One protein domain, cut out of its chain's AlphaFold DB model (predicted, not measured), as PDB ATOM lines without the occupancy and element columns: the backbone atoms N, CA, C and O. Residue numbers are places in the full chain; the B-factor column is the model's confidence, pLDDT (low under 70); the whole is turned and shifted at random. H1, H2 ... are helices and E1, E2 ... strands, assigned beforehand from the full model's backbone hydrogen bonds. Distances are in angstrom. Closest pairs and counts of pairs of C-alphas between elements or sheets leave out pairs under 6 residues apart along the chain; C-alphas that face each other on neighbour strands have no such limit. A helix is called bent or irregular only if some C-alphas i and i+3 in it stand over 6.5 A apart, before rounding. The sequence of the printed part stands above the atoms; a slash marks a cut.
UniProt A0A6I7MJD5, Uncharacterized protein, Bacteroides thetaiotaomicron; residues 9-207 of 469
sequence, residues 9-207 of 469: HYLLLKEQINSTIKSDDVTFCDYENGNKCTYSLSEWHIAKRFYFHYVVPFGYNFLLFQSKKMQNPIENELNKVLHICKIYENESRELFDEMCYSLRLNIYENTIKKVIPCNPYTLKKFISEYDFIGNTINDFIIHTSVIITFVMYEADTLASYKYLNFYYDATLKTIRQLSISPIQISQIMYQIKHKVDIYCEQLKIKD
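This is residues 9 to 207 of the 469 residues of an uncharacterized protein of Bacteroides thetaiotaomicron (UniProt A0A6I7MJD5). What shape do these coordinates make? Two helical lobes are bridged by the long helix H4: one holds H1, H2, H3, the first part of H4 and the hairpin E1 E2, the other H5 to H9, with H7, H8 and H9 as an up-and-down bundle, each running against the one before it. What is it made of? The printed part has 199 residues, with nine named helices and two named strands in the order H1 E1 E2 H2 H3 H4 H5 H6 H7 H8 H9; the sheet, order E1 - E2, is antiparallel, and the class is mostly helix. It is compact, with a radius of gyration of the C-alphas of 18.7 A and spans of 56 by 38 by 33 A.

Where are the sheet and the longest helix? E1 is residues 27 to 32 and E2 residues 35 to 40. H4, residues 74 to 102, runs 42.1 A from C-alpha 74 at (16.249, -13.637, 28.004). Where are the other helices? H1 is residues 9 to 20, H2 41 to 58 (24.7 A), H3 60 to 67, H5 109 to 115 and H6 120 to 128. H7 is residues 137 to 154, 25.6 A, H8 161 to 175, 20.7 A, and H9 182 to 202, 30.4 A, ending at C-alpha 202 at (45.850, -48.453, 33.099). H2 has a kink of 41 degrees near residue 51, and H2 and H5 are irregular, but only just: C-alphas 53 and 56, and 111 and 114, are 6.7 A apart.

How is the sheet paired? E1 and E2 form an antiparallel hairpin, with N 28 and O 39 within hydrogen-bond range at 2.8 A. E1 and H4 are near each other, with 6 pairs of C-alphas within 10 A. What touches H4? H2 touches its residues 81 to 88, about perpendicular at 86 degrees, closest C-alphas Ala 47 and Cys 85, 5.4 A. H3 makes a helical hairpin with H4, closest C-alphas Ser 67 and Glu 75, 5.2 A; H7 touches H4 at a steep tilt of 64 degrees, closest C-alphas Phe 96 and Phe 150, 6.5 A. What lies beyond? H1 touches H2, closest C-alphas Lys 14 and Ile 46, 6.5 A. H9 touches H7, closest C-alphas Ser 145 and Ile 192, 5.2 A; H6 touches H8, closest C-alphas Pro 120 and Tyr 167, 5.7 A, and H5, closest C-alphas Val 115 and Thr 122, 5.6 A. Are the O i to N i+4 pairs within hydrogen-bond range? Every pair is in H1, H3, H4, H6 and H9; H2 has 11 of 14, H7 13 of 14, H8 9 of 11 and H5 1 of 3, with 1 of 4 O i to N i+3 pairs.

How far does it reach? The two C-alphas farthest apart, those of Asn 72 and Ile 183, are 56.9 A apart. Is it cut or loosely linked? The printed part has no cut and no long link. Where is confidence low? The mean pLDDT of the printed part is 80.3; residues 20 to 38, 108 to 111, 155 to 163 and 205 to 207 are under 70.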
ATOM      1  N   HIS A   9      28.876 -10.992  29.694       87.88
ATOM      2  CA  HIS A   9      29.811 -11.915  29.059       87.88
ATOM      3  C   HIS A   9      29.095 -13.050  28.318       87.88
ATOM      4  O   HIS A   9      29.537 -13.442  27.242       87.88
ATOM      5  N   TYR A  10      27.979 -13.551  28.853       88.94
ATOM      6  CA  TYR A  10      27.159 -14.550  28.169       88.94
ATOM      7  C   TYR A  10      26.614 -14.043  26.825       88.94
ATOM      8  O   TYR A  10      26.733 -14.752  25.827       88.94
ATOM      9  N   LEU A  11      26.088 -12.814  26.775       86.56
ATOM     10  CA  LEU A  11      25.562 -12.229  25.535       86.56
ATOM     11  C   LEU A  11      26.649 -12.117  24.451       86.56
ATOM     12  O   LEU A  11      26.444 -12.573  23.329       86.56
ATOM     13  N   LEU A  12      27.838 -11.624  24.814       86.19
ATOM     14  CA  LEU A  12      28.994 -11.552  23.906       86.19
ATOM     15  C   LEU A  12      29.434 -12.936  23.405       86.19
ATOM     16  O   LEU A  12      29.777 -13.123  22.239       86.19
ATOM     17  N   LEU A  13      29.437 -13.925  24.298       83.94
ATOM     18  CA  LEU A  13      29.854 -15.290  23.997       83.94
ATOM     19  C   LEU A  13      28.896 -15.987  23.027       83.94
ATOM     20  O   LEU A  13      29.341 -16.715  22.139       83.94
ATOM     21  N   LYS A  14      27.594 -15.746  23.187       84.38
ATOM     22  CA  LYS A  14      26.552 -16.250  22.294       84.38
ATOM     23  C   LYS A  14      26.722 -15.698  20.878       84.38
ATOM     24  O   LYS A  14      26.720 -16.477  19.930       84.38
ATOM     25  N   GLU A  15      26.919 -14.386  20.733       83.38
ATOM     26  CA  GLU A  15      27.146 -13.749  19.425       83.38
ATOM     27  C   GLU A  15      28.368 -14.341  18.712       83.38
ATOM     28  O   GLU A  15      28.291 -14.712  17.540       83.38
ATOM     29  N   GLN A  16      29.474 -14.520  19.440       81.88
ATOM     30  CA  GLN A  16      30.684 -15.135  18.897       81.88
ATOM     31  C   GLN A  16      30.429 -16.564  18.404       81.88
ATOM     32  O   GLN A  16      30.740 -16.883  17.258       81.88
ATOM     33  N   ILE A  17      29.842 -17.429  19.234       74.50
ATOM     34  CA  ILE A  17      29.646 -18.843  18.885       74.50
ATOM     35  C   ILE A  17      28.665 -18.997  17.716       74.50
ATOM     36  O   ILE A  17      28.959 -19.730  16.771       74.50
ATOM     37  N   ASN A  18      27.566 -18.242  17.722       75.12
ATOM     38  CA  ASN A  18      26.569 -18.286  16.652       75.12
ATOM     39  C   ASN A  18      27.113 -17.762  15.315       75.12
ATOM     40  O   ASN A  18      26.690 -18.230  14.265       75.12
ATOM     41  N   SER A  19      28.084 -16.841  15.328       70.81
ATOM     42  CA  SER A  19      28.752 -16.383  14.100       70.81
ATOM     43  C   SER A  19      29.720 -17.412  13.494       70.81
ATOM     44  O   SER A  19      30.100 -17.289  12.330       70.81
ATOM     45  N   THR A  20      30.122 -18.431  14.265       63.84
ATOM     46  CA  THR A  20      31.174 -19.386  13.875       63.84
ATOM     47  C   THR A  20      30.622 -20.751  13.441       63.84
ATOM     48  O   THR A  20      31.256 -21.443  12.646       63.84
ATOM     49  N   ILE A  21      29.450 -21.157  13.942       60.94
ATOM     50  CA  ILE A  21      28.840 -22.467  13.665       60.94
ATOM     51  C   ILE A  21      27.801 -22.313  12.539       60.94
ATOM     52  O   ILE A  21      26.812 -21.606  12.703       60.94
ATOM     53  N   LYS A  22      28.033 -22.945  11.375       51.50
ATOM     54  CA  LYS A  22      27.071 -22.982  10.252       51.50
ATOM     55  C   LYS A  22      25.973 -24.031  10.501       51.50
ATOM     56  O   LYS A  22      26.229 -25.056  11.119       51.50
ATOM     57  N   SER A  23      24.779 -23.737   9.988       44.28
ATOM     58  CA  SER A  23      23.432 -24.242  10.314       44.28
ATOM     59  C   SER A  23      23.110 -25.737  10.118       44.28
ATOM     60  O   SER A  23      21.955 -26.055   9.844       44.28
ATOM     61  N   ASP A  24      24.060 -26.653  10.275       45.25
ATOM     62  CA  ASP A  24      23.764 -28.093  10.360       45.25
ATOM     63  C   ASP A  24      23.725 -28.506  11.841       45.25
ATOM     64  O   ASP A  24      24.570 -29.252  12.340       45.25
ATOM     65  N   ASP A  25      22.774 -27.932  12.587       51.25
ATOM     66  CA  ASP A  25      22.651 -28.133  14.032       51.25
ATOM     67  C   ASP A  25      22.141 -29.550  14.330       51.25
ATOM     68  O   ASP A  25      20.951 -29.859  14.235       51.25
ATOM     69  N   VAL A  26      23.059 -30.427  14.736       53.12
ATOM     70  CA  VAL A  26      22.714 -31.689  15.396       53.12
ATOM     71  C   VAL A  26      21.971 -31.346  16.688       53.12
ATOM     72  O   VAL A  26      22.542 -30.761  17.610       53.12
ATOM     73  N   THR A  27      20.684 -31.684  16.743       50.94
ATOM     74  CA  THR A  27      19.854 -31.520  17.939       50.94
ATOM     75  C   THR A  27      19.975 -32.742  18.833       50.94
ATOM     76  O   THR A  27      19.592 -33.850  18.450       50.94
ATOM     77  N   PHE A  28      20.464 -32.527  20.043       54.59
ATOM     78  CA  PHE A  28      20.509 -33.514  21.107       54.59
ATOM     79  C   PHE A  28      19.214 -33.440  21.915       54.59
ATOM     80  O   PHE A  28      18.639 -32.366  22.095       54.59
ATOM     81  N   CYS A  29      18.736 -34.595  22.370       49.47
ATOM     82  CA  CYS A  29      17.561 -34.704  23.226       49.47
ATOM     83  C   CYS A  29      17.986 -35.342  24.539       49.47
ATOM     84  O   CYS A  29      18.534 -36.444  24.519       49.47
ATOM     85  N   ASP A  30      17.684 -34.678  25.648       49.81
ATOM     86  CA  ASP A  30      17.815 -35.264  26.977       49.81
ATOM     87  C   ASP A  30      16.479 -35.194  27.730       49.81
ATOM     88  O   ASP A  30      15.616 -34.359  27.429       49.81
ATOM     89  N   TYR A  31      16.293 -36.116  28.668       45.44
ATOM     90  CA  TYR A  31      15.072 -36.289  29.443       45.44
ATOM     91  C   TYR A  31      15.379 -36.146  30.934       45.44
ATOM     92  O   TYR A  31      15.852 -37.081  31.575       45.44
ATOM     93  N   GLU A  32      15.007 -35.008  31.518       40.69
ATOM     94  CA  GLU A  32      15.032 -34.804  32.970       40.69
ATOM     95  C   GLU A  32      13.593 -34.572  33.462       40.69
ATOM     96  O   GLU A  32      12.842 -33.774  32.899       40.69
ATOM     97  N   ASN A  33      13.163 -35.317  34.486       36.19
ATOM     98  CA  ASN A  33      11.797 -35.268  35.037       36.19
ATOM     99  C   ASN A  33      10.654 -35.486  34.016       36.19
ATOM    100  O   ASN A  33       9.528 -35.053  34.247       36.19
ATOM    101  N   GLY A  34      10.920 -36.176  32.902       40.22
ATOM    102  CA  GLY A  34       9.914 -36.492  31.881       40.22
ATOM    103  C   GLY A  34       9.681 -35.401  30.831       40.22
ATOM    104  O   GLY A  34       8.888 -35.628  29.921       40.22
ATOM    105  N   ASN A  35      10.390 -34.270  30.895       38.34
ATOM    106  CA  ASN A  35      10.333 -33.235  29.863       38.34
ATOM    107  C   ASN A  35      11.463 -33.432  28.844       38.34
ATOM    108  O   ASN A  35      12.627 -33.570  29.218       38.34
ATOM    109  N   LYS A  36      11.111 -33.445  27.553       50.19
ATOM    110  CA  LYS A  36      12.062 -33.508  26.434       50.19
ATOM    111  C   LYS A  36      12.721 -32.140  26.282       50.19
ATOM    112  O   LYS A  36      12.073 -31.190  25.844       50.19
ATOM    113  N   CYS A  37      14.002 -32.044  26.615       54.47
ATOM    114  CA  CYS A  37      14.800 -30.857  26.344       54.47
ATOM    115  C   CYS A  37      15.641 -31.093  25.095       54.47
ATOM    116  O   CYS A  37      16.514 -31.959  25.065       54.47
ATOM    117  N   THR A  38      15.363 -30.316  24.050       66.75
ATOM    118  CA  THR A  38      16.148 -30.315  22.815       66.75
ATOM    119  C   THR A  38      17.151 -29.174  22.841       66.75
ATOM    120  O   THR A  38      16.759 -28.015  23.033       66.75
ATOM    121  N   TYR A  39      18.423 -29.479  22.607       72.56
ATOM    122  CA  TYR A  39      19.465 -28.468  22.479       72.56
ATOM    123  C   TYR A  39      20.354 -28.710  21.264       72.56
ATOM    124  O   TYR A  39      20.598 -29.850  20.870       72.56
ATOM    125  N   SER A  40      20.818 -27.633  20.645       78.12
ATOM    126  CA  SER A  40      21.765 -27.693  19.536       78.12
ATOM    127  C   SER A  40      23.205 -27.880  20.023       78.12
ATOM    128  O   SER A  40      23.536 -27.670  21.196       78.12
ATOM    129  N   LEU A  41      24.101 -28.224  19.098       71.50
ATOM    130  CA  LEU A  41      25.540 -28.249  19.361       71.50
ATOM    131  C   LEU A  41      26.065 -26.869  19.801       71.50
ATOM    132  O   LEU A  41      26.908 -26.774  20.696       71.50
ATOM    133  N   SER A  42      25.548 -25.790  19.205       78.06
ATOM    134  CA  SER A  42      25.884 -24.416  19.590       78.06
ATOM    135  C   SER A  42      25.466 -24.107  21.034       78.06
ATOM    136  O   SER A  42      26.285 -23.623  21.820       78.06
ATOM    137  N   GLU A  43      24.246 -24.477  21.429       82.94
ATOM    138  CA  GLU A  43      23.743 -24.326  22.800       82.94
ATOM    139  C   GLU A  43      24.565 -25.136  23.812       82.94
ATOM    140  O   GLU A  43      24.873 -24.639  24.898       82.94
ATOM    141  N   TRP A  44      25.008 -26.339  23.439       81.62
ATOM    142  CA  TRP A  44      25.902 -27.161  24.258       81.62
ATOM    143  C   TRP A  44      27.261 -26.489  24.501       81.62
ATOM    144  O   TRP A  44      27.740 -26.408  25.637       81.62
ATOM    145  N   HIS A  45      27.889 -25.944  23.453       81.25
ATOM    146  CA  HIS A  45      29.156 -25.220  23.585       81.25
ATOM    147  C   HIS A  45      29.022 -23.947  24.429       81.25
ATOM    148  O   HIS A  45      29.908 -23.650  25.241       81.25
ATOM    149  N   ILE A  46      27.913 -23.219  24.267       85.94
ATOM    150  CA  ILE A  46      27.577 -22.053  25.087       85.94
ATOM    151  C   ILE A  46      27.446 -22.470  26.554       85.94
ATOM    152  O   ILE A  46      28.100 -21.873  27.411       85.94
ATOM    153  N   ALA A  47      26.684 -23.528  26.843       88.50
ATOM    154  CA  ALA A  47      26.470 -24.029  28.196       88.50
ATOM    155  C   ALA A  47      27.776 -24.469  28.877       88.50
ATOM    156  O   ALA A  47      28.026 -24.080  30.016       88.50
ATOM    157  N   LYS A  48      28.681 -25.169  28.178       85.56
ATOM    158  CA  LYS A  48      29.996 -25.541  28.740       85.56
ATOM    159  C   LYS A  48      30.806 -24.324  29.190       85.56
ATOM    160  O   LYS A  48      31.396 -24.329  30.271       85.56
ATOM    161  N   ARG A  49      30.848 -23.257  28.383       86.81
ATOM    162  CA  ARG A  49      31.561 -22.026  28.764       86.81
ATOM    163  C   ARG A  49      30.822 -21.254  29.857       86.81
ATOM    164  O   ARG A  49      31.462 -20.743  30.779       86.81
ATOM    165  N   PHE A  50      29.492 -21.212  29.783       91.56
ATOM    166  CA  PHE A  50      28.635 -20.604  30.794       91.56
ATOM    167  C   PHE A  50      28.835 -21.265  32.162       91.56
ATOM    168  O   PHE A  50      28.998 -20.560  33.155       91.56
ATOM    169  N   TYR A  51      28.924 -22.597  32.216       90.94
ATOM    170  CA  TYR A  51      29.156 -23.360  33.443       90.94
ATOM    171  C   TYR A  51      30.384 -22.845  34.207       90.94
ATOM    172  O   TYR A  51      30.297 -22.456  35.373       90.94
ATOM    173  N   PHE A  52      31.532 -22.749  33.537       88.38
ATOM    174  CA  PHE A  52      32.768 -22.308  34.186       88.38
ATOM    175  C   PHE A  52      32.812 -20.808  34.491       88.38
ATOM    176  O   PHE A  52      33.496 -20.398  35.433       88.38
ATOM    177  N   HIS A  53      32.118 -19.978  33.708       88.94
ATOM    178  CA  HIS A  53      32.095 -18.535  33.934       88.94
ATOM    179  C   HIS A  53      31.106 -18.127  35.035       88.94
ATOM    180  O   HIS A  53      31.414 -17.231  35.822       88.94
ATOM    181  N   TYR A  54      29.954 -18.798  35.107       91.19
ATOM    182  CA  TYR A  54      28.826 -18.411  35.948       91.19
ATOM    183  C   TYR A  54      28.475 -19.450  37.013       91.19
ATOM    184  O   TYR A  54      28.424 -19.110  38.196       91.19
ATOM    185  N   VAL A  55      28.238 -20.708  36.629       91.44
ATOM    186  CA  VAL A  55      27.766 -21.739  37.575       91.44
ATOM    187  C   VAL A  55      28.809 -22.003  38.654       91.44
ATOM    188  O   VAL A  55      28.481 -21.971  39.835       91.44
ATOM    189  N   VAL A  56      30.077 -22.175  38.277       88.38
ATOM    190  CA  VAL A  56      31.157 -22.440  39.240       88.38
ATOM    191  C   VAL A  56      31.361 -21.286  40.239       88.38
ATOM    192  O   VAL A  56      31.495 -21.567  41.433       88.38
ATOM    193  N   PRO A  57      31.419 -19.998  39.830       87.38
ATOM    194  CA  PRO A  57      31.665 -18.914  40.785       87.38
ATOM    195  C   PRO A  57      30.446 -18.498  41.614       87.38
ATOM    196  O   PRO A  57      30.638 -18.031  42.734       87.38
ATOM    197  N   PHE A  58      29.228 -18.626  41.075       90.00
ATOM    198  CA  PHE A  58      28.023 -18.055  41.695       90.00
ATOM    199  C   PHE A  58      26.981 -19.096  42.135       90.00
ATOM    200  O   PHE A  58      26.187 -18.814  43.029       90.00
ATOM    201  N   GLY A  59      26.992 -20.301  41.561       90.50
ATOM    202  CA  GLY A  59      26.047 -21.377  41.866       90.50
ATOM    203  C   GLY A  59      24.672 -21.215  41.207       90.50
ATOM    204  O   GLY A  59      24.219 -20.110  40.910       90.50
ATOM    205  N   TYR A  60      23.973 -22.336  41.000       91.75
ATOM    206  CA  TYR A  60      22.679 -22.367  40.300       91.75
ATOM    207  C   TYR A  60      21.606 -21.491  40.954       91.75
ATOM    208  O   TYR A  60      20.955 -20.719  40.260       91.75
ATOM    209  N   ASN A  61      21.446 -21.560  42.280       92.12
ATOM    210  CA  ASN A  61      20.391 -20.823  42.991       92.12
ATOM    211  C   ASN A  61      20.504 -19.306  42.786       92.12
ATOM    212  O   ASN A  61      19.506 -18.634  42.529       92.12
ATOM    213  N   PHE A  62      21.727 -18.772  42.860       93.12
ATOM    214  CA  PHE A  62      21.973 -17.357  42.612       93.12
ATOM    215  C   PHE A  62      21.670 -16.989  41.157       93.12
ATOM    216  O   PHE A  62      21.010 -15.987  40.908       93.12
ATOM    217  N   LEU A  63      22.117 -17.796  40.192       93.62
ATOM    218  CA  LEU A  63      21.912 -17.508  38.770       93.62
ATOM    219  C   LEU A  63      20.442 -17.597  38.364       93.62
ATOM    220  O   LEU A  63      19.978 -16.729  37.634       93.62
ATOM    221  N   LEU A  64      19.696 -18.572  38.892       91.00
ATOM    222  CA  LEU A  64      18.245 -18.660  38.725       91.00
ATOM    223  C   LEU A  64      17.564 -17.404  39.278       91.00
ATOM    224  O   LEU A  64      16.739 -16.798  38.600       91.00
ATOM    225  N   PHE A  65      17.956 -16.949  40.469       91.44
ATOM    226  CA  PHE A  65      17.438 -15.702  41.034       91.44
ATOM    227  C   PHE A  65      17.775 -14.470  40.178       91.44
ATOM    228  O   PHE A  65      16.925 -13.600  40.004       91.44
ATOM    229  N   GLN A  66      18.986 -14.387  39.620       91.38
ATOM    230  CA  GLN A  66      19.376 -13.286  38.732       91.38
ATOM    231  C   GLN A  66      18.677 -13.355  37.368       91.38
ATOM    232  O   GLN A  66      18.348 -12.311  36.814       91.38
ATOM    233  N   SER A  67      18.415 -14.553  36.837       89.75
ATOM    234  CA  SER A  67      17.722 -14.738  35.555       89.75
ATOM    235  C   SER A  67      16.289 -14.202  35.593       89.75
ATOM    236  O   SER A  67      15.887 -13.512  34.664       89.75
ATOM    237  N   LYS A  68      15.582 -14.371  36.720       89.56
ATOM    238  CA  LYS A  68      14.232 -13.823  36.962       89.56
ATOM    239  C   LYS A  68      14.160 -12.295  36.958       89.56
ATOM    240  O   LYS A  68      13.077 -11.726  36.930       89.56
ATOM    241  N   LYS A  69      15.306 -11.612  37.063       89.25
ATOM    242  CA  LYS A  69      15.392 -10.146  36.975       89.25
ATOM    243  C   LYS A  69      15.587  -9.655  35.539       89.25
ATOM    244  O   LYS A  69      15.583  -8.447  35.317       89.25
ATOM    245  N   MET A  70      15.804 -10.564  34.589       86.88
ATOM    246  CA  MET A  70      15.936 -10.248  33.170       86.88
ATOM    247  C   MET A  70      14.557 -10.197  32.507       86.88
ATOM    248  O   MET A  70      13.604 -10.808  32.976       86.88
ATOM    249  N   GLN A  71      14.441  -9.455  31.407       84.06
ATOM    250  CA  GLN A  71      13.200  -9.402  30.632       84.06
ATOM    251  C   GLN A  71      12.984 -10.714  29.860       84.06
ATOM    252  O   GLN A  71      13.936 -11.298  29.336       84.06
ATOM    253  N   ASN A  72      11.729 -11.144  29.716       72.69
ATOM    254  CA  ASN A  72      11.366 -12.157  28.721       72.69
ATOM    255  C   ASN A  72      11.696 -11.616  27.316       72.69
ATOM    256  O   ASN A  72      11.298 -10.486  27.028       72.69
ATOM    257  N   PRO A  73      12.419 -12.348  26.437       78.25
ATOM    258  CA  PRO A  73      12.689 -13.796  26.437       78.25
ATOM    259  C   PRO A  73      14.047 -14.248  27.022       78.25
ATOM    260  O   PRO A  73      14.331 -15.445  27.024       78.25
ATOM    261  N   ILE A  74      14.887 -13.331  27.516       83.19
ATOM    262  CA  ILE A  74      16.249 -13.637  28.004       83.19
ATOM    263  C   ILE A  74      16.204 -14.571  29.221       83.19
ATOM    264  O   ILE A  74      17.046 -15.457  29.352       83.19
ATOM    265  N   GLU A  75      15.200 -14.417  30.088       86.00
ATOM    266  CA  GLU A  75      14.967 -15.326  31.217       86.00
ATOM    267  C   GLU A  75      14.811 -16.787  30.761       86.00
ATOM    268  O   GLU A  75      15.507 -17.671  31.263       86.00
ATOM    269  N   ASN A  76      13.946 -17.046  29.775       84.62
ATOM    270  CA  ASN A  76      13.713 -18.397  29.255       84.62
ATOM    271  C   ASN A  76      14.982 -19.007  28.655       84.62
ATOM    272  O   ASN A  76      15.258 -20.193  28.848       84.62
ATOM    273  N   GLU A  77      15.775 -18.195  27.961       87.50
ATOM    274  CA  GLU A  77      17.034 -18.640  27.378       87.50
ATOM    275  C   GLU A  77      18.065 -19.014  28.452       87.50
ATOM    276  O   GLU A  77      18.663 -20.090  28.399       87.50
ATOM    277  N   LEU A  78      18.231 -18.168  29.472       89.75
ATOM    278  CA  LEU A  78      19.128 -18.440  30.596       89.75
ATOM    279  C   LEU A  78      18.706 -19.694  31.366       89.75
ATOM    280  O   LEU A  78      19.563 -20.495  31.738       89.75
ATOM    281  N   ASN A  79      17.401 -19.903  31.560       89.06
ATOM    282  CA  ASN A  79      16.875 -21.119  32.180       89.06
ATOM    283  C   ASN A  79      17.219 -22.368  31.357       89.06
ATOM    284  O   ASN A  79      17.654 -23.372  31.926       89.06
ATOM    285  N   LYS A  80      17.109 -22.296  30.025       87.75
ATOM    286  CA  LYS A  80      17.526 -23.385  29.131       87.75
ATOM    287  C   LYS A  80      19.028 -23.663  29.245       87.75
ATOM    288  O   LYS A  80      19.424 -24.812  29.415       87.75
ATOM    289  N   VAL A  81      19.873 -22.631  29.222       90.62
ATOM    290  CA  VAL A  81      21.334 -22.786  29.350       90.62
ATOM    291  C   VAL A  81      21.725 -23.379  30.706       90.62
ATOM    292  O   VAL A  81      22.568 -24.275  30.763       90.62
ATOM    293  N   LEU A  82      21.101 -22.924  31.797       91.75
ATOM    294  CA  LEU A  82      21.312 -23.469  33.143       91.75
ATOM    295  C   LEU A  82      20.913 -24.943  33.237       91.75
ATOM    296  O   LEU A  82      21.599 -25.719  33.901       91.75
ATOM    297  N   HIS A  83      19.847 -25.343  32.550       88.12
ATOM    298  CA  HIS A  83      19.451 -26.741  32.470       88.12
ATOM    299  C   HIS A  83      20.483 -27.586  31.703       88.12
ATOM    300  O   HIS A  83      20.930 -28.611  32.210       88.12
ATOM    301  N   ILE A  84      20.973 -27.112  30.553       86.31
ATOM    302  CA  ILE A  84      22.045 -27.798  29.806       86.31
ATOM    303  C   ILE A  84      23.328 -27.906  30.648       86.31
ATOM    304  O   ILE A  84      24.016 -28.922  30.620       86.31
ATOM    305  N   CYS A  85      23.642 -26.886  31.454       89.94
ATOM    306  CA  CYS A  85      24.765 -26.935  32.393       89.94
ATOM    307  C   CYS A  85      24.619 -28.069  33.417       89.94
ATOM    308  O   CYS A  85      25.621 -28.687  33.774       89.94
ATOM    309  N   LYS A  86      23.389 -28.347  33.867       88.31
ATOM    310  CA  LYS A  86      23.097 -29.433  34.806       88.31
ATOM    311  C   LYS A  86      23.323 -30.800  34.175       88.31
ATOM    312  O   LYS A  86      23.963 -31.647  34.793       88.31
ATOM    313  N   ILE A  87      22.859 -30.970  32.940       83.19
ATOM    314  CA  ILE A  87      23.105 -32.171  32.136       83.19
ATOM    315  C   ILE A  87      24.609 -32.392  31.985       83.19
ATOM    316  O   ILE A  87      25.120 -33.431  32.387       83.19
ATOM    317  N   TYR A  88      25.333 -31.376  31.506       83.56
ATOM    318  CA  TYR A  88      26.785 -31.437  31.348       83.56
ATOM    319  C   TYR A  88      27.502 -31.810  32.657       83.56
ATOM    320  O   TYR A  88      28.374 -32.673  32.664       83.56
ATOM    321  N   GLU A  89      27.118 -31.196  33.779       87.12
ATOM    322  CA  GLU A  89      27.676 -31.511  35.097       87.12
ATOM    323  C   GLU A  89      27.439 -32.975  35.498       87.12
ATOM    324  O   GLU A  89      28.356 -33.625  36.006       87.12
ATOM    325  N   ASN A  90      26.226 -33.491  35.278       83.19
ATOM    326  CA  ASN A  90      25.862 -34.866  35.607       83.19
ATOM    327  C   ASN A  90      26.614 -35.865  34.718       83.19
ATOM    328  O   ASN A  90      27.240 -36.781  35.247       83.19
ATOM    329  N   GLU A  91      26.637 -35.653  33.399       81.06
ATOM    330  CA  GLU A  91      27.354 -36.517  32.453       81.06
ATOM    331  C   GLU A  91      28.853 -36.599  32.775       81.06
ATOM    332  O   GLU A  91      29.421 -37.692  32.832       81.06
ATOM    333  N   SER A  92      29.502 -35.462  33.052       83.06
ATOM    334  CA  SER A  92      30.915 -35.454  33.448       83.06
ATOM    335  C   SER A  92      31.144 -36.203  34.764       83.06
ATOM    336  O   SER A  92      32.170 -36.862  34.925       83.06
ATOM    337  N   ARG A  93      30.212 -36.136  35.723       86.38
ATOM    338  CA  ARG A  93      30.328 -36.859  37.002       86.38
ATOM    339  C   ARG A  93      30.110 -38.358  36.862       86.38
ATOM    340  O   ARG A  93      30.853 -39.118  37.473       86.38
ATOM    341  N   GLU A  94      29.158 -38.784  36.042       82.69
ATOM    342  CA  GLU A  94      28.977 -40.204  35.728       82.69
ATOM    343  C   GLU A  94      30.223 -40.775  35.042       82.69
ATOM    344  O   GLU A  94      30.703 -41.853  35.399       82.69
ATOM    345  N   LEU A  95      30.805 -40.019  34.106       81.00
ATOM    346  CA  LEU A  95      32.051 -40.400  33.447       81.00
ATOM    347  C   LEU A  95      33.219 -40.480  34.443       81.00
ATOM    348  O   LEU A  95      34.060 -41.378  34.363       81.00
ATOM    349  N   PHE A  96      33.271 -39.551  35.396       87.06
ATOM    350  CA  PHE A  96      34.258 -39.557  36.469       87.06
ATOM    351  C   PHE A  96      34.139 -40.805  37.355       87.06
ATOM    352  O   PHE A  96      35.154 -41.418  37.695       87.06
ATOM    353  N   ASP A  97      32.912 -41.213  37.683       84.25
ATOM    354  CA  ASP A  97      32.639 -42.430  38.449       84.25
ATOM    355  C   ASP A  97      33.068 -43.692  37.689       84.25
ATOM    356  O   ASP A  97      33.717 -44.567  38.266       84.25
ATOM    357  N   GLU A  98      32.795 -43.764  36.382       83.56
ATOM    358  CA  GLU A  98      33.261 -44.859  35.520       83.56
ATOM    359  C   GLU A  98      34.797 -44.957  35.507       83.56
ATOM    360  O   GLU A  98      35.362 -46.054  35.607       83.56
ATOM    361  N   MET A  99      35.486 -43.814  35.429       87.69
ATOM    362  CA  MET A  99      36.948 -43.758  35.476       87.69
ATOM    363  C   MET A  99      37.484 -44.270  36.817       87.69
ATOM    364  O   MET A  99      38.392 -45.104  36.849       87.69
ATOM    365  N   CYS A 100      36.923 -43.792  37.929       87.81
ATOM    366  CA  CYS A 100      37.361 -44.183  39.268       87.81
ATOM    367  C   CYS A 100      37.121 -45.672  39.521       87.81
ATOM    368  O   CYS A 100      38.005 -46.352  40.046       87.81
ATOM    369  N   TYR A 101      35.977 -46.195  39.075       85.44
ATOM    370  CA  TYR A 101      35.675 -47.622  39.111       85.44
ATOM    371  C   TYR A 101      36.708 -48.441  38.324       85.44
ATOM    372  O   TYR A 101      37.240 -49.428  38.835       85.44
ATOM    373  N   SER A 102      37.058 -47.994  37.115       81.25
ATOM    374  CA  SER A 102      38.046 -48.660  36.254       81.25
ATOM    375  C   SER A 102      39.446 -48.687  36.876       81.25
ATOM    376  O   SER A 102      40.150 -49.691  36.780       81.25
ATOM    377  N   LEU A 103      39.826 -47.616  37.576       85.62
ATOM    378  CA  LEU A 103      41.083 -47.518  38.323       85.62
ATOM    379  C   LEU A 103      41.032 -48.190  39.710       85.62
ATOM    380  O   LEU A 103      42.041 -48.209  40.414       85.62
ATOM    381  N   ARG A 104      39.876 -48.737  40.115       87.62
ATOM    382  CA  ARG A 104      39.616 -49.291  41.459       87.62
ATOM    383  C   ARG A 104      39.937 -48.304  42.584       87.62
ATOM    384  O   ARG A 104      40.440 -48.684  43.641       87.62
ATOM    385  N   LEU A 105      39.659 -47.027  42.348       84.88
ATOM    386  CA  LEU A 105      39.891 -45.967  43.315       84.88
ATOM    387  C   LEU A 105      38.641 -45.766  44.159       84.88
ATOM    388  O   LEU A 105      37.560 -45.508  43.634       84.88
ATOM    389  N   ASN A 106      38.803 -45.856  45.474       75.06
ATOM    390  CA  ASN A 106      37.755 -45.490  46.411       75.06
ATOM    391  C   ASN A 106      37.942 -44.025  46.791       75.06
ATOM    392  O   ASN A 106      38.832 -43.706  47.580       75.06
ATOM    393  N   ILE A 107      37.156 -43.136  46.184       72.00
ATOM    394  CA  ILE A 107      37.269 -41.709  46.451       72.00
ATOM    395  C   ILE A 107      35.976 -41.168  47.036       72.00
ATOM    396  O   ILE A 107      34.900 -41.347  46.468       72.00
ATOM    397  N   TYR A 108      36.101 -40.475  48.166       66.12
ATOM    398  CA  TYR A 108      34.970 -39.869  48.848       66.12
ATOM    399  C   TYR A 108      34.296 -38.809  47.977       66.12
ATOM    400  O   TYR A 108      34.914 -37.851  47.503       66.12
ATOM    401  N   GLU A 109      32.987 -38.984  47.823       61.22
ATOM    402  CA  GLU A 109      32.132 -38.244  46.900       61.22
ATOM    403  C   GLU A 109      32.201 -36.720  47.105       61.22
ATOM    404  O   GLU A 109      32.267 -35.948  46.146       61.22
ATOM    405  N   ASN A 110      32.297 -36.283  48.361       66.06
ATOM    406  CA  ASN A 110      32.234 -34.870  48.738       66.06
ATOM    407  C   ASN A 110      33.515 -34.074  48.436       66.06
ATOM    408  O   ASN A 110      33.462 -32.846  48.322       66.06
ATOM    409  N   THR A 111      34.670 -34.732  48.295       69.75
ATOM    410  CA  THR A 111      35.961 -34.025  48.250       69.75
ATOM    411  C   THR A 111      36.310 -33.546  46.844       69.75
ATOM    412  O   THR A 111      36.747 -32.406  46.673       69.75
ATOM    413  N   ILE A 112      36.077 -34.379  45.825       79.62
ATOM    414  CA  ILE A 112      36.525 -34.096  44.452       79.62
ATOM    415  C   ILE A 112      35.415 -33.999  43.405       79.62
ATOM    416  O   ILE A 112      35.607 -33.267  42.436       79.62
ATOM    417  N   LYS A 113      34.224 -34.598  43.585       78.88
ATOM    418  CA  LYS A 113      33.136 -34.425  42.592       78.88
ATOM    419  C   LYS A 113      32.681 -32.971  42.458       78.88
ATOM    420  O   LYS A 113      32.204 -32.570  41.397       78.88
ATOM    421  N   LYS A 114      32.894 -32.148  43.493       81.94
ATOM    422  CA  LYS A 114      32.609 -30.702  43.473       81.94
ATOM    423  C   LYS A 114      33.415 -29.925  42.427       81.94
ATOM    424  O   LYS A 114      33.021 -28.821  42.065       81.94
ATOM    425  N   VAL A 115      34.544 -30.469  41.963       86.06
ATOM    426  CA  VAL A 115      35.388 -29.840  40.934       86.06
ATOM    427  C   VAL A 115      35.284 -30.504  39.568       86.06
ATOM    428  O   VAL A 115      36.039 -30.138  38.669       86.06
ATOM    429  N   ILE A 116      34.337 -31.435  39.417       88.06
ATOM    430  CA  ILE A 116      33.946 -32.061  38.157       88.06
ATOM    431  C   ILE A 116      32.629 -31.424  37.686       88.06
ATOM    432  O   ILE A 116      31.690 -31.357  38.495       88.06
ATOM    433  N   PRO A 117      32.526 -30.949  36.428       87.12
ATOM    434  CA  PRO A 117      33.542 -30.899  35.362       87.12
ATOM    435  C   PRO A 117      34.777 -30.050  35.707       87.12
ATOM    436  O   PRO A 117      34.663 -29.021  36.380       87.12
ATOM    437  N   CYS A 118      35.960 -30.457  35.230       86.88
ATOM    438  CA  CYS A 118      37.234 -29.857  35.641       86.88
ATOM    439  C   CYS A 118      37.821 -28.885  34.605       86.88
ATOM    440  O   CYS A 118      37.915 -29.180  33.418       86.88
ATOM    441  N   ASN A 119      38.318 -27.738  35.073       84.75
ATOM    442  CA  ASN A 119      39.196 -26.861  34.305       84.75
ATOM    443  C   ASN A 119      40.339 -26.322  35.191       84.75
ATOM    444  O   ASN A 119      40.328 -26.516  36.412       84.75
ATOM    445  N   PRO A 120      41.322 -25.589  34.633       85.25
ATOM    446  CA  PRO A 120      42.419 -25.053  35.433       85.25
ATOM    447  C   PRO A 120      41.972 -24.118  36.566       85.25
ATOM    448  O   PRO A 120      42.706 -23.945  37.530       85.25
ATOM    449  N   TYR A 121      40.796 -23.489  36.481       84.69
ATOM    450  CA  TYR A 121      40.272 -22.638  37.549       84.69
ATOM    451  C   TYR A 121      39.696 -23.460  38.711       84.69
ATOM    452  O   TYR A 121      40.056 -23.202  39.861       84.69
ATOM    453  N   THR A 122      38.860 -24.468  38.437       87.94
ATOM    454  CA  THR A 122      38.307 -25.348  39.479       87.94
ATOM    455  C   THR A 122      39.398 -26.175  40.147       87.94
ATOM    456  O   THR A 122      39.370 -26.324  41.366       87.94
ATOM    457  N   LEU A 123      40.412 -26.616  39.394       89.88
ATOM    458  CA  LEU A 123      41.583 -27.300  39.944       89.88
ATOM    459  C   LEU A 123      42.375 -26.404  40.908       89.88
ATOM    460  O   LEU A 123      42.712 -26.830  42.009       89.88
ATOM    461  N   LYS A 124      42.635 -25.142  40.537       89.44
ATOM    462  CA  LYS A 124      43.304 -24.187  41.440       89.44
ATOM    463  C   LYS A 124      42.516 -23.996  42.731       89.44
ATOM    464  O   LYS A 124      43.121 -24.018  43.796       89.44
ATOM    465  N   LYS A 125      41.190 -23.842  42.625       87.31
ATOM    466  CA  LYS A 125      40.294 -23.689  43.777       87.31
ATOM    467  C   LYS A 125      40.329 -24.925  44.684       87.31
ATOM    468  O   LYS A 125      40.470 -24.782  45.892       87.31
ATOM    469  N   PHE A 126      40.273 -26.123  44.099       89.69
ATOM    470  CA  PHE A 126      40.417 -27.383  44.829       89.69
ATOM    471  C   PHE A 126      41.714 -27.434  45.638       89.69
ATOM    472  O   PHE A 126      41.670 -27.725  46.825       89.69
ATOM    473  N   ILE A 127      42.849 -27.118  45.007       90.25
ATOM    474  CA  ILE A 127      44.160 -27.176  45.662       90.25
ATOM    475  C   ILE A 127      44.265 -26.131  46.779       90.25
ATOM    476  O   ILE A 127      44.781 -26.438  47.848       90.25
ATOM    477  N   SER A 128      43.781 -24.904  46.553       86.38
ATOM    478  CA  SER A 128      43.852 -23.838  47.562       86.38
ATOM    479  C   SER A 128      42.950 -24.084  48.772       86.38
ATOM    480  O   SER A 128      43.258 -23.624  49.863       86.38
ATOM    481  N   GLU A 129      41.830 -24.777  48.570       86.56
ATOM    482  CA  GLU A 129      40.850 -25.104  49.614       86.56
ATOM    483  C   GLU A 129      41.037 -26.534  50.145       86.56
ATOM    484  O   GLU A 129      40.136 -27.077  50.788       86.56
ATOM    485  N   TYR A 130      42.163 -27.182  49.829       86.38
ATOM    486  CA  TYR A 130      42.393 -28.559  50.229       86.38
ATOM    487  C   TYR A 130      42.617 -28.645  51.739       86.38
ATOM    488  O   TYR A 130      43.507 -27.993  52.289       86.38
ATOM    489  N   ASP A 131      41.810 -29.463  52.408       83.06
ATOM    490  CA  ASP A 131      41.903 -29.652  53.850       83.06
ATOM    491  C   ASP A 131      43.040 -30.622  54.198       83.06
ATOM    492  O   ASP A 131      42.854 -31.840  54.250       83.06
ATOM    493  N   PHE A 132      44.224 -30.057  54.439       78.81
ATOM    494  CA  PHE A 132      45.406 -30.787  54.905       78.81
ATOM    495  C   PHE A 132      45.337 -31.198  56.386       78.81
ATOM    496  O   PHE A 132      46.222 -31.913  56.847       78.81
ATOM    497  N   ILE A 133      44.326 -30.753  57.141       75.44
ATOM    498  CA  ILE A 133      44.111 -31.191  58.527       75.44
ATOM    499  C   ILE A 133      43.390 -32.542  58.515       75.44
ATOM    500  O   ILE A 133      43.786 -33.461  59.228       75.44
ATOM    501  N   GLY A 134      42.359 -32.673  57.675       74.38
ATOM    502  CA  GLY A 134      41.588 -33.907  57.515       74.38
ATOM    503  C   GLY A 134      42.188 -34.938  56.552       74.38
ATOM    504  O   GLY A 134      41.752 -36.086  56.560       74.38
ATOM    505  N   ASN A 135      43.165 -34.562  55.717       80.12
ATOM    506  CA  ASN A 135      43.729 -35.430  54.676       80.12
ATOM    507  C   ASN A 135      45.260 -35.355  54.621       80.12
ATOM    508  O   ASN A 135      45.862 -34.314  54.874       80.12
ATOM    509  N   THR A 136      45.904 -36.442  54.195       86.25
ATOM    510  CA  THR A 136      47.366 -36.501  54.065       86.25
ATOM    511  C   THR A 136      47.869 -35.884  52.753       86.25
ATOM    512  O   THR A 136      47.128 -35.719  51.780       86.25
ATOM    513  N   ILE A 137      49.177 -35.600  52.678       87.31
ATOM    514  CA  ILE A 137      49.848 -35.221  51.418       87.31
ATOM    515  C   ILE A 137      49.690 -36.326  50.359       87.31
ATOM    516  O   ILE A 137      49.535 -36.027  49.176       87.31
ATOM    517  N   ASN A 138      49.677 -37.599  50.764       88.69
ATOM    518  CA  ASN A 138      49.445 -38.706  49.839       88.69
ATOM    519  C   ASN A 138      48.027 -38.668  49.260       88.69
ATOM    520  O   ASN A 138      47.866 -38.861  48.054       88.69
ATOM    521  N   ASP A 139      47.020 -38.350  50.076       88.81
ATOM    522  CA  ASP A 139      45.642 -38.171  49.603       88.81
ATOM    523  C   ASP A 139      45.554 -36.989  48.640       88.81
ATOM    524  O   ASP A 139      44.947 -37.101  47.578       88.81
ATOM    525  N   PHE A 140      46.239 -35.881  48.946       89.69
ATOM    526  CA  PHE A 140      46.324 -34.730  48.047       89.69
ATOM    527  C   PHE A 140      46.905 -35.118  46.680       89.69
ATOM    528  O   PHE A 140      46.361 -34.746  45.635       89.69
ATOM    529  N   ILE A 141      47.986 -35.898  46.681       92.44
ATOM    530  CA  ILE A 141      48.635 -36.398  45.469       92.44
ATOM    531  C   ILE A 141      47.688 -37.314  44.695       92.44
ATOM    532  O   ILE A 141      47.547 -37.146  43.485       92.44
ATOM    533  N   ILE A 142      47.006 -38.249  45.364       91.38
ATOM    534  CA  ILE A 142      46.031 -39.147  44.733       91.38
ATOM    535  C   ILE A 142      44.890 -38.334  44.123       91.38
ATOM    536  O   ILE A 142      44.677 -38.423  42.916       91.38
ATOM    537  N   HIS A 143      44.209 -37.502  44.908       91.81
ATOM    538  CA  HIS A 143      43.067 -36.709  44.460       91.81
ATOM    539  C   HIS A 143      43.424 -35.789  43.289       91.81
ATOM    540  O   HIS A 143      42.725 -35.776  42.276       91.81
ATOM    541  N   THR A 144      44.550 -35.076  43.377       92.19
ATOM    542  CA  THR A 144      45.015 -34.196  42.295       92.19
ATOM    543  C   THR A 144      45.344 -34.991  41.033       92.19
ATOM    544  O   THR A 144      44.967 -34.584  39.936       92.19
ATOM    545  N   SER A 145      45.995 -36.151  41.171       93.38
ATOM    546  CA  SER A 145      46.312 -37.021  40.031       93.38
ATOM    547  C   SER A 145      45.050 -37.543  39.352       93.38
ATOM    548  O   SER A 145      44.980 -37.571  38.127       93.38
ATOM    549  N   VAL A 146      44.032 -37.919  40.127       92.12
ATOM    550  CA  VAL A 146      42.751 -38.391  39.588       92.12
ATOM    551  C   VAL A 146      42.035 -37.279  38.835       92.12
ATOM    552  O   VAL A 146      41.597 -37.504  37.712       92.12
ATOM    553  N   ILE A 147      41.965 -36.070  39.402       91.44
ATOM    554  CA  ILE A 147      41.341 -34.922  38.733       91.44
ATOM    555  C   ILE A 147      42.054 -34.614  37.409       91.44
ATOM    556  O   ILE A 147      41.396 -34.439  36.389       91.44
ATOM    557  N   ILE A 148      43.391 -34.581  37.397       90.50
ATOM    558  CA  ILE A 148      44.165 -34.320  36.172       90.50
ATOM    559  C   ILE A 148      43.989 -35.453  35.150       90.50
ATOM    560  O   ILE A 148      43.857 -35.186  33.959       90.50
ATOM    561  N   THR A 149      43.946 -36.710  35.596       89.19
ATOM    562  CA  THR A 149      43.690 -37.864  34.715       89.19
ATOM    563  C   THR A 149      42.299 -37.779  34.097       89.19
ATOM    564  O   THR A 149      42.146 -38.027  32.903       89.19
ATOM    565  N   PHE A 150      41.298 -37.367  34.877       88.31
ATOM    566  CA  PHE A 150      39.933 -37.219  34.388       88.31
ATOM    567  C   PHE A 150      39.838 -36.247  33.217       88.31
ATOM    568  O   PHE A 150      39.120 -36.517  32.266       88.31
ATOM    569  N   VAL A 151      40.618 -35.167  33.227       83.62
ATOM    570  CA  VAL A 151      40.665 -34.225  32.102       83.62
ATOM    571  C   VAL A 151      41.057 -34.924  30.797       83.62
ATOM    572  O   VAL A 151      40.482 -34.639  29.752       83.62
ATOM    573  N   MET A 152      42.020 -35.848  30.843       78.62
ATOM    574  CA  MET A 152      42.412 -36.640  29.671       78.62
ATOM    575  C   MET A 152      41.361 -37.675  29.295       78.62
ATOM    576  O   MET A 152      41.164 -37.949  28.117       78.62
ATOM    577  N   TYR A 153      40.701 -38.246  30.299       79.81
ATOM    578  CA  TYR A 153      39.643 -39.230  30.117       79.81
ATOM    579  C   TYR A 153      38.367 -38.615  29.507       79.81
ATOM    580  O   TYR A 153      37.686 -39.260  28.714       79.81
ATOM    581  N   GLU A 154      38.068 -37.356  29.839       75.75
ATOM    582  CA  GLU A 154      36.927 -36.578  29.343       75.75
ATOM    583  C   GLU A 154      37.194 -35.916  27.979       75.75
ATOM    584  O   GLU A 154      36.256 -35.678  27.218       75.75
ATOM    585  N   ALA A 155      38.448 -35.585  27.655       64.19
ATOM    586  CA  ALA A 155      38.774 -34.750  26.503       64.19
ATOM    587  C   ALA A 155      38.373 -35.370  25.151       64.19
ATOM    588  O   ALA A 155      38.990 -36.296  24.633       64.19
ATOM    589  N   ASP A 156      37.390 -34.737  24.517       51.69
ATOM    590  CA  ASP A 156      36.676 -35.252  23.351       51.69
ATOM    591  C   ASP A 156      37.333 -34.950  21.988       51.69
ATOM    592  O   ASP A 156      36.604 -34.924  21.011       51.69
ATOM    593  N   THR A 157      38.651 -34.661  21.885       42.25
ATOM    594  CA  THR A 157      39.466 -34.679  20.617       42.25
ATOM    595  C   THR A 157      40.790 -33.884  20.631       42.25
ATOM    596  O   THR A 157      41.576 -34.041  19.700       42.25
ATOM    597  N   LEU A 158      41.102 -33.039  21.627       39.06
ATOM    598  CA  LEU A 158      42.266 -32.115  21.548       39.06
ATOM    599  C   LEU A 158      43.344 -32.282  22.630       39.06
ATOM    600  O   LEU A 158      44.328 -31.534  22.647       39.06
ATOM    601  N   ALA A 159      43.203 -33.248  23.534       48.94
ATOM    602  CA  ALA A 159      44.171 -33.416  24.605       48.94
ATOM    603  C   ALA A 159      45.417 -34.173  24.122       48.94
ATOM    604  O   ALA A 159      45.495 -35.395  24.147       48.94
ATOM    605  N   SER A 160      46.422 -33.420  23.683       53.50
ATOM    606  CA  SER A 160      47.804 -33.908  23.652       53.50
ATOM    607  C   SER A 160      48.440 -33.747  25.035       53.50
ATOM    608  O   SER A 160      47.940 -32.993  25.870       53.50
ATOM    609  N   TYR A 161      49.611 -34.340  25.271       61.44
ATOM    610  CA  TYR A 161      50.402 -34.042  26.475       61.44
ATOM    611  C   TYR A 161      50.669 -32.532  26.678       61.44
ATOM    612  O   TYR A 161      50.837 -32.084  27.810       61.44
ATOM    613  N   LYS A 162      50.624 -31.704  25.617       61.97
ATOM    614  CA  LYS A 162      50.698 -30.234  25.746       61.97
ATOM    615  C   LYS A 162      49.490 -29.644  26.485       61.97
ATOM    616  O   LYS A 162      49.631 -28.623  27.147       61.97
ATOM    617  N   TYR A 163      48.322 -30.279  26.399       68.19
ATOM    618  CA  TYR A 163      47.117 -29.877  27.125       68.19
ATOM    619  C   TYR A 163      47.247 -30.151  28.631       68.19
ATOM    620  O   TYR A 163      46.925 -29.281  29.438       68.19
ATOM    621  N   LEU A 164      47.825 -31.299  29.016       76.25
ATOM    622  CA  LEU A 164      48.137 -31.626  30.416       76.25
ATOM    623  C   LEU A 164      49.084 -30.619  31.072       76.25
ATOM    624  O   LEU A 164      48.928 -30.319  32.256       76.25
ATOM    625  N   ASN A 165      50.029 -30.054  30.314       79.81
ATOM    626  CA  ASN A 165      50.960 -29.057  30.847       79.81
ATOM    627  C   ASN A 165      50.236 -27.842  31.437       79.81
ATOM    628  O   ASN A 165      50.640 -27.376  32.496       79.81
ATOM    629  N   PHE A 166      49.111 -27.397  30.860       82.06
ATOM    630  CA  PHE A 166      48.322 -26.307  31.451       82.06
ATOM    631  C   PHE A 166      47.809 -26.641  32.856       82.06
ATOM    632  O   PHE A 166      47.756 -25.766  33.723       82.06
ATOM    633  N   TYR A 167      47.436 -27.899  33.088       88.25
ATOM    634  CA  TYR A 167      46.963 -28.368  34.386       88.25
ATOM    635  C   TYR A 167      48.126 -28.563  35.356       88.25
ATOM    636  O   TYR A 167      48.030 -28.121  36.497       88.25
ATOM    637  N   TYR A 168      49.259 -29.113  34.910       89.94
ATOM    638  CA  TYR A 168      50.457 -29.205  35.747       89.94
ATOM    639  C   TYR A 168      51.013 -27.836  36.143       89.94
ATOM    640  O   TYR A 168      51.393 -27.655  37.297       89.94
ATOM    641  N   ASP A 169      51.019 -26.865  35.232       89.06
ATOM    642  CA  ASP A 169      51.463 -25.499  35.508       89.06
ATOM    643  C   ASP A 169      50.507 -24.792  36.471       89.06
ATOM    644  O   ASP A 169      50.942 -24.094  37.392       89.06
ATOM    645  N   ALA A 170      49.194 -24.999  36.304       88.19
ATOM    646  CA  ALA A 170      48.191 -24.521  37.249       88.19
ATOM    647  C   ALA A 170      48.407 -25.116  38.648       88.19
ATOM    648  O   ALA A 170      48.429 -24.360  39.620       88.19
ATOM    649  N   THR A 171      48.628 -26.429  38.738       91.75
ATOM    650  CA  THR A 171      48.915 -27.139  39.988       91.75
ATOM    651  C   THR A 171      50.194 -26.627  40.638       91.75
ATOM    652  O   THR A 171      50.170 -26.238  41.802       91.75
ATOM    653  N   LEU A 172      51.296 -26.534  39.887       92.44
ATOM    654  CA  LEU A 172      52.575 -26.031  40.389       92.44
ATOM    655  C   LEU A 172      52.445 -24.597  40.912       92.44
ATOM    656  O   LEU A 172      52.964 -24.280  41.983       92.44
ATOM    657  N   LYS A 173      51.746 -23.725  40.174       90.56
ATOM    658  CA  LYS A 173      51.540 -22.332  40.578       90.56
ATOM    659  C   LYS A 173      50.760 -22.231  41.887       90.56
ATOM    660  O   LYS A 173      51.127 -21.405  42.715       90.56
ATOM    661  N   THR A 174      49.728 -23.051  42.083       88.25
ATOM    662  CA  THR A 174      48.948 -23.033  43.328       88.25
ATOM    663  C   THR A 174      49.697 -23.679  44.487       88.25
ATOM    664  O   THR A 174      49.719 -23.110  45.568       88.25
ATOM    665  N   ILE A 175      50.376 -24.810  44.279       88.94
ATOM    666  CA  ILE A 175      51.152 -25.465  45.345       88.94
ATOM    667  C   ILE A 175      52.276 -24.548  45.854       88.94
ATOM    668  O   ILE A 175      52.538 -24.515  47.050       88.94
ATOM    669  N   ARG A 176      52.901 -23.747  44.980       89.31
ATOM    670  CA  ARG A 176      53.893 -22.727  45.378       89.31
ATOM    671  C   ARG A 176      53.349 -21.638  46.304       89.31
ATOM    672  O   ARG A 176      54.144 -20.936  46.916       89.31
ATOM    673  N   GLN A 177      52.032 -21.465  46.365       85.94
ATOM    674  CA  GLN A 177      51.379 -20.526  47.279       85.94
ATOM    675  C   GLN A 177      51.060 -21.164  48.635       85.94
ATOM    676  O   GLN A 177      50.696 -20.450  49.564       85.94
ATOM    677  N   LEU A 178      51.184 -22.489  48.757       81.50
ATOM    678  CA  LEU A 178      51.052 -23.191  50.027       81.50
ATOM    679  C   LEU A 178      52.342 -23.027  50.840       81.50
ATOM    680  O   LEU A 178      53.433 -22.940  50.276       81.50
ATOM    681  N   SER A 179      52.225 -23.039  52.166       81.31
ATOM    682  CA  SER A 179      53.354 -22.957  53.107       81.31
ATOM    683  C   SER A 179      54.164 -24.266  53.160       81.31
ATOM    684  O   SER A 179      54.279 -24.894  54.208       81.31
ATOM    685  N   ILE A 180      54.687 -24.710  52.013       82.75
ATOM    686  CA  ILE A 180      55.411 -25.975  51.809       82.75
ATOM    687  C   ILE A 180      56.809 -25.668  51.249       82.75
ATOM    688  O   ILE A 180      56.980 -24.757  50.438       82.75
ATOM    689  N   SER A 181      57.829 -26.433  51.653       86.50
ATOM    690  CA  SER A 181      59.202 -26.202  51.181       86.50
ATOM    691  C   SER A 181      59.375 -26.511  49.679       86.50
ATOM    692  O   SER A 181      58.766 -27.454  49.169       86.50
ATOM    693  N   PRO A 182      60.265 -25.809  48.946       84.81
ATOM    694  CA  PRO A 182      60.487 -26.051  47.512       84.81
ATOM    695  C   PRO A 182      60.866 -27.498  47.146       84.81
ATOM    696  O   PRO A 182      60.488 -27.997  46.080       84.81
ATOM    697  N   ILE A 183      61.590 -28.187  48.034       83.50
ATOM    698  CA  ILE A 183      61.981 -29.594  47.861       83.50
ATOM    699  C   ILE A 183      60.738 -30.492  47.898       83.50
ATOM    700  O   ILE A 183      60.536 -31.303  46.994       83.50
ATOM    701  N   GLN A 184      59.863 -30.291  48.886       87.06
ATOM    702  CA  GLN A 184      58.599 -31.023  48.996       87.06
ATOM    703  C   GLN A 184      57.673 -30.733  47.809       87.06
ATOM    704  O   GLN A 184      57.068 -31.658  47.276       87.06
ATOM    705  N   ILE A 185      57.609 -29.487  47.324       90.31
ATOM    706  CA  ILE A 185      56.830 -29.134  46.123       90.31
ATOM    707  C   ILE A 185      57.290 -29.954  44.913       90.31
ATOM    708  O   ILE A 185      56.467 -30.492  44.172       90.31
ATOM    709  N   SER A 186      58.605 -30.071  44.720       89.00
ATOM    710  CA  SER A 186      59.179 -30.823  43.598       89.00
ATOM    711  C   SER A 186      58.843 -32.315  43.690       89.00
ATOM    712  O   SER A 186      58.458 -32.921  42.689       89.00
ATOM    713  N   GLN A 187      58.908 -32.889  44.895       91.50
ATOM    714  CA  GLN A 187      58.526 -34.281  45.154       91.50
ATOM    715  C   GLN A 187      57.030 -34.525  44.919       91.50
ATOM    716  O   GLN A 187      56.669 -35.479  44.232       91.50
ATOM    717  N   ILE A 188      56.163 -33.639  45.419       93.56
ATOM    718  CA  ILE A 188      54.708 -33.704  45.216       93.56
ATOM    719  C   ILE A 188      54.384 -33.667  43.718       93.56
ATOM    720  O   ILE A 188      53.648 -34.516  43.221       93.56
ATOM    721  N   MET A 189      54.973 -32.728  42.972       94.50
ATOM    722  CA  MET A 189      54.742 -32.611  41.529       94.50
ATOM    723  C   MET A 189      55.228 -33.831  40.749       94.50
ATOM    724  O   MET A 189      54.545 -34.267  39.821       94.50
ATOM    725  N   TYR A 190      56.384 -34.387  41.115       92.94
ATOM    726  CA  TYR A 190      56.889 -35.619  40.513       92.94
ATOM    727  C   TYR A 190      55.916 -36.782  40.736       92.94
ATOM    728  O   TYR A 190      55.533 -37.458  39.782       92.94
ATOM    729  N   GLN A 191      55.454 -36.974  41.974       95.44
ATOM    730  CA  GLN A 191      54.524 -38.051  42.308       95.44
ATOM    731  C   GLN A 191      53.160 -37.885  41.629       95.44
ATOM    732  O   GLN A 191      52.593 -38.880  41.176       95.44
ATOM    733  N   ILE A 192      52.653 -36.650  41.506       95.12
ATOM    734  CA  ILE A 192      51.419 -36.368  40.761       95.12
ATOM    735  C   ILE A 192      51.579 -36.770  39.293       95.12
ATOM    736  O   ILE A 192      50.755 -37.518  38.772       95.12
ATOM    737  N   LYS A 193      52.644 -36.315  38.620       92.00
ATOM    738  CA  LYS A 193      52.900 -36.658  37.209       92.00
ATOM    739  C   LYS A 193      53.001 -38.168  37.010       92.00
ATOM    740  O   LYS A 193      52.276 -38.725  36.196       92.00
ATOM    741  N   HIS A 194      53.810 -38.824  37.837       92.69
ATOM    742  CA  HIS A 194      53.998 -40.269  37.794       92.69
ATOM    743  C   HIS A 194      52.684 -41.045  37.991       92.69
ATOM    744  O   HIS A 194      52.406 -41.991  37.258       92.69
ATOM    745  N   LYS A 195      51.829 -40.641  38.944       94.25
ATOM    746  CA  LYS A 195      50.513 -41.275  39.127       94.25
ATOM    747  C   LYS A 195      49.574 -41.036  37.950       94.25
ATOM    748  O   LYS A 195      48.890 -41.973  37.555       94.25
ATOM    749  N   VAL A 196      49.541 -39.825  37.389       90.88
ATOM    750  CA  VAL A 196      48.749 -39.544  36.180       90.88
ATOM    751  C   VAL A 196      49.193 -40.448  35.032       90.88
ATOM    752  O   VAL A 196      48.341 -41.033  34.369       90.88
ATOM    753  N   ASP A 197      50.500 -40.626  34.833       83.88
ATOM    754  CA  ASP A 197      51.024 -41.510  33.789       83.88
ATOM    755  C   ASP A 197      50.600 -42.969  33.992       83.88
ATOM    756  O   ASP A 197      50.184 -43.610  33.026       83.88
ATOM    757  N   ILE A 198      50.653 -43.471  35.233       88.81
ATOM    758  CA  ILE A 198      50.172 -44.815  35.589       88.81
ATOM    759  C   ILE A 198      48.676 -44.950  35.303       88.81
ATOM    760  O   ILE A 198      48.260 -45.918  34.670       88.81
ATOM    761  N   TYR A 199      47.855 -43.998  35.750       90.00
ATOM    762  CA  TYR A 199      46.408 -44.070  35.548       90.00
ATOM    763  C   TYR A 199      46.040 -43.989  34.065       90.00
ATOM    764  O   TYR A 199      45.206 -44.761  33.597       90.00
ATOM    765  N   CYS A 200      46.696 -43.111  33.304       82.44
ATOM    766  CA  CYS A 200      46.492 -43.014  31.860       82.44
ATOM    767  C   CYS A 200      46.861 -44.313  31.136       82.44
ATOM    768  O   CYS A 200      46.198 -44.684  30.171       82.44
ATOM    769  N   GLU A 201      47.898 -45.013  31.588       81.12
ATOM    770  CA  GLU A 201      48.299 -46.309  31.040       81.12
ATOM    771  C   GLU A 201      47.308 -47.422  31.394       81.12
ATOM    772  O   GLU A 201      46.865 -48.154  30.514       81.12
ATOM    773  N   GLN A 202      46.869 -47.495  32.653       82.81
ATOM    774  CA  GLN A 202      45.850 -48.453  33.099       82.81
ATOM    775  C   GLN A 202      44.520 -48.280  32.357       82.81
ATOM    776  O   GLN A 202      43.866 -49.263  32.009       82.81
ATOM    777  N   LEU A 203      44.137 -47.033  32.081       76.81
ATOM    778  CA  LEU A 203      42.946 -46.686  31.306       76.81
ATOM    779  C   LEU A 203      43.157 -46.795  29.789       76.81
ATOM    780  O   LEU A 203      42.226 -46.517  29.034       76.81
ATOM    781  N   LYS A 204      44.360 -47.169  29.328       71.69
ATOM    782  CA  LYS A 204      44.739 -47.213  27.906       71.69
ATOM    783  C   LYS A 204      44.499 -45.891  27.169       71.69
ATOM    784  O   LYS A 204      44.293 -45.860  25.961       71.69
ATOM    785  N   ILE A 205      44.556 -44.767  27.886       69.94
ATOM    786  CA  ILE A 205      44.459 -43.425  27.298       69.94
ATOM    787  C   ILE A 205      45.672 -43.172  26.398       69.94
ATOM    788  O   ILE A 205      45.532 -42.535  25.360       69.94
ATOM    789  N   LYS A 206      46.846 -43.721  26.754       57.66
ATOM    790  CA  LYS A 206      48.069 -43.616  25.941       57.66
ATOM    791  C   LYS A 206      47.930 -44.273  24.560       57.66
ATOM    792  O   LYS A 206      48.467 -43.740  23.596       57.66
ATOM    793  N   ASP A 207      47.155 -45.353  24.460       51.66
ATOM    794  CA  ASP A 207      46.894 -46.072  23.201       51.66
ATOM    795  C   ASP A 207      45.913 -45.310  22.292       51.66
ATOM    796  O   ASP A 207      45.875 -45.523  21.084       51.66
TER     797      ASP A 207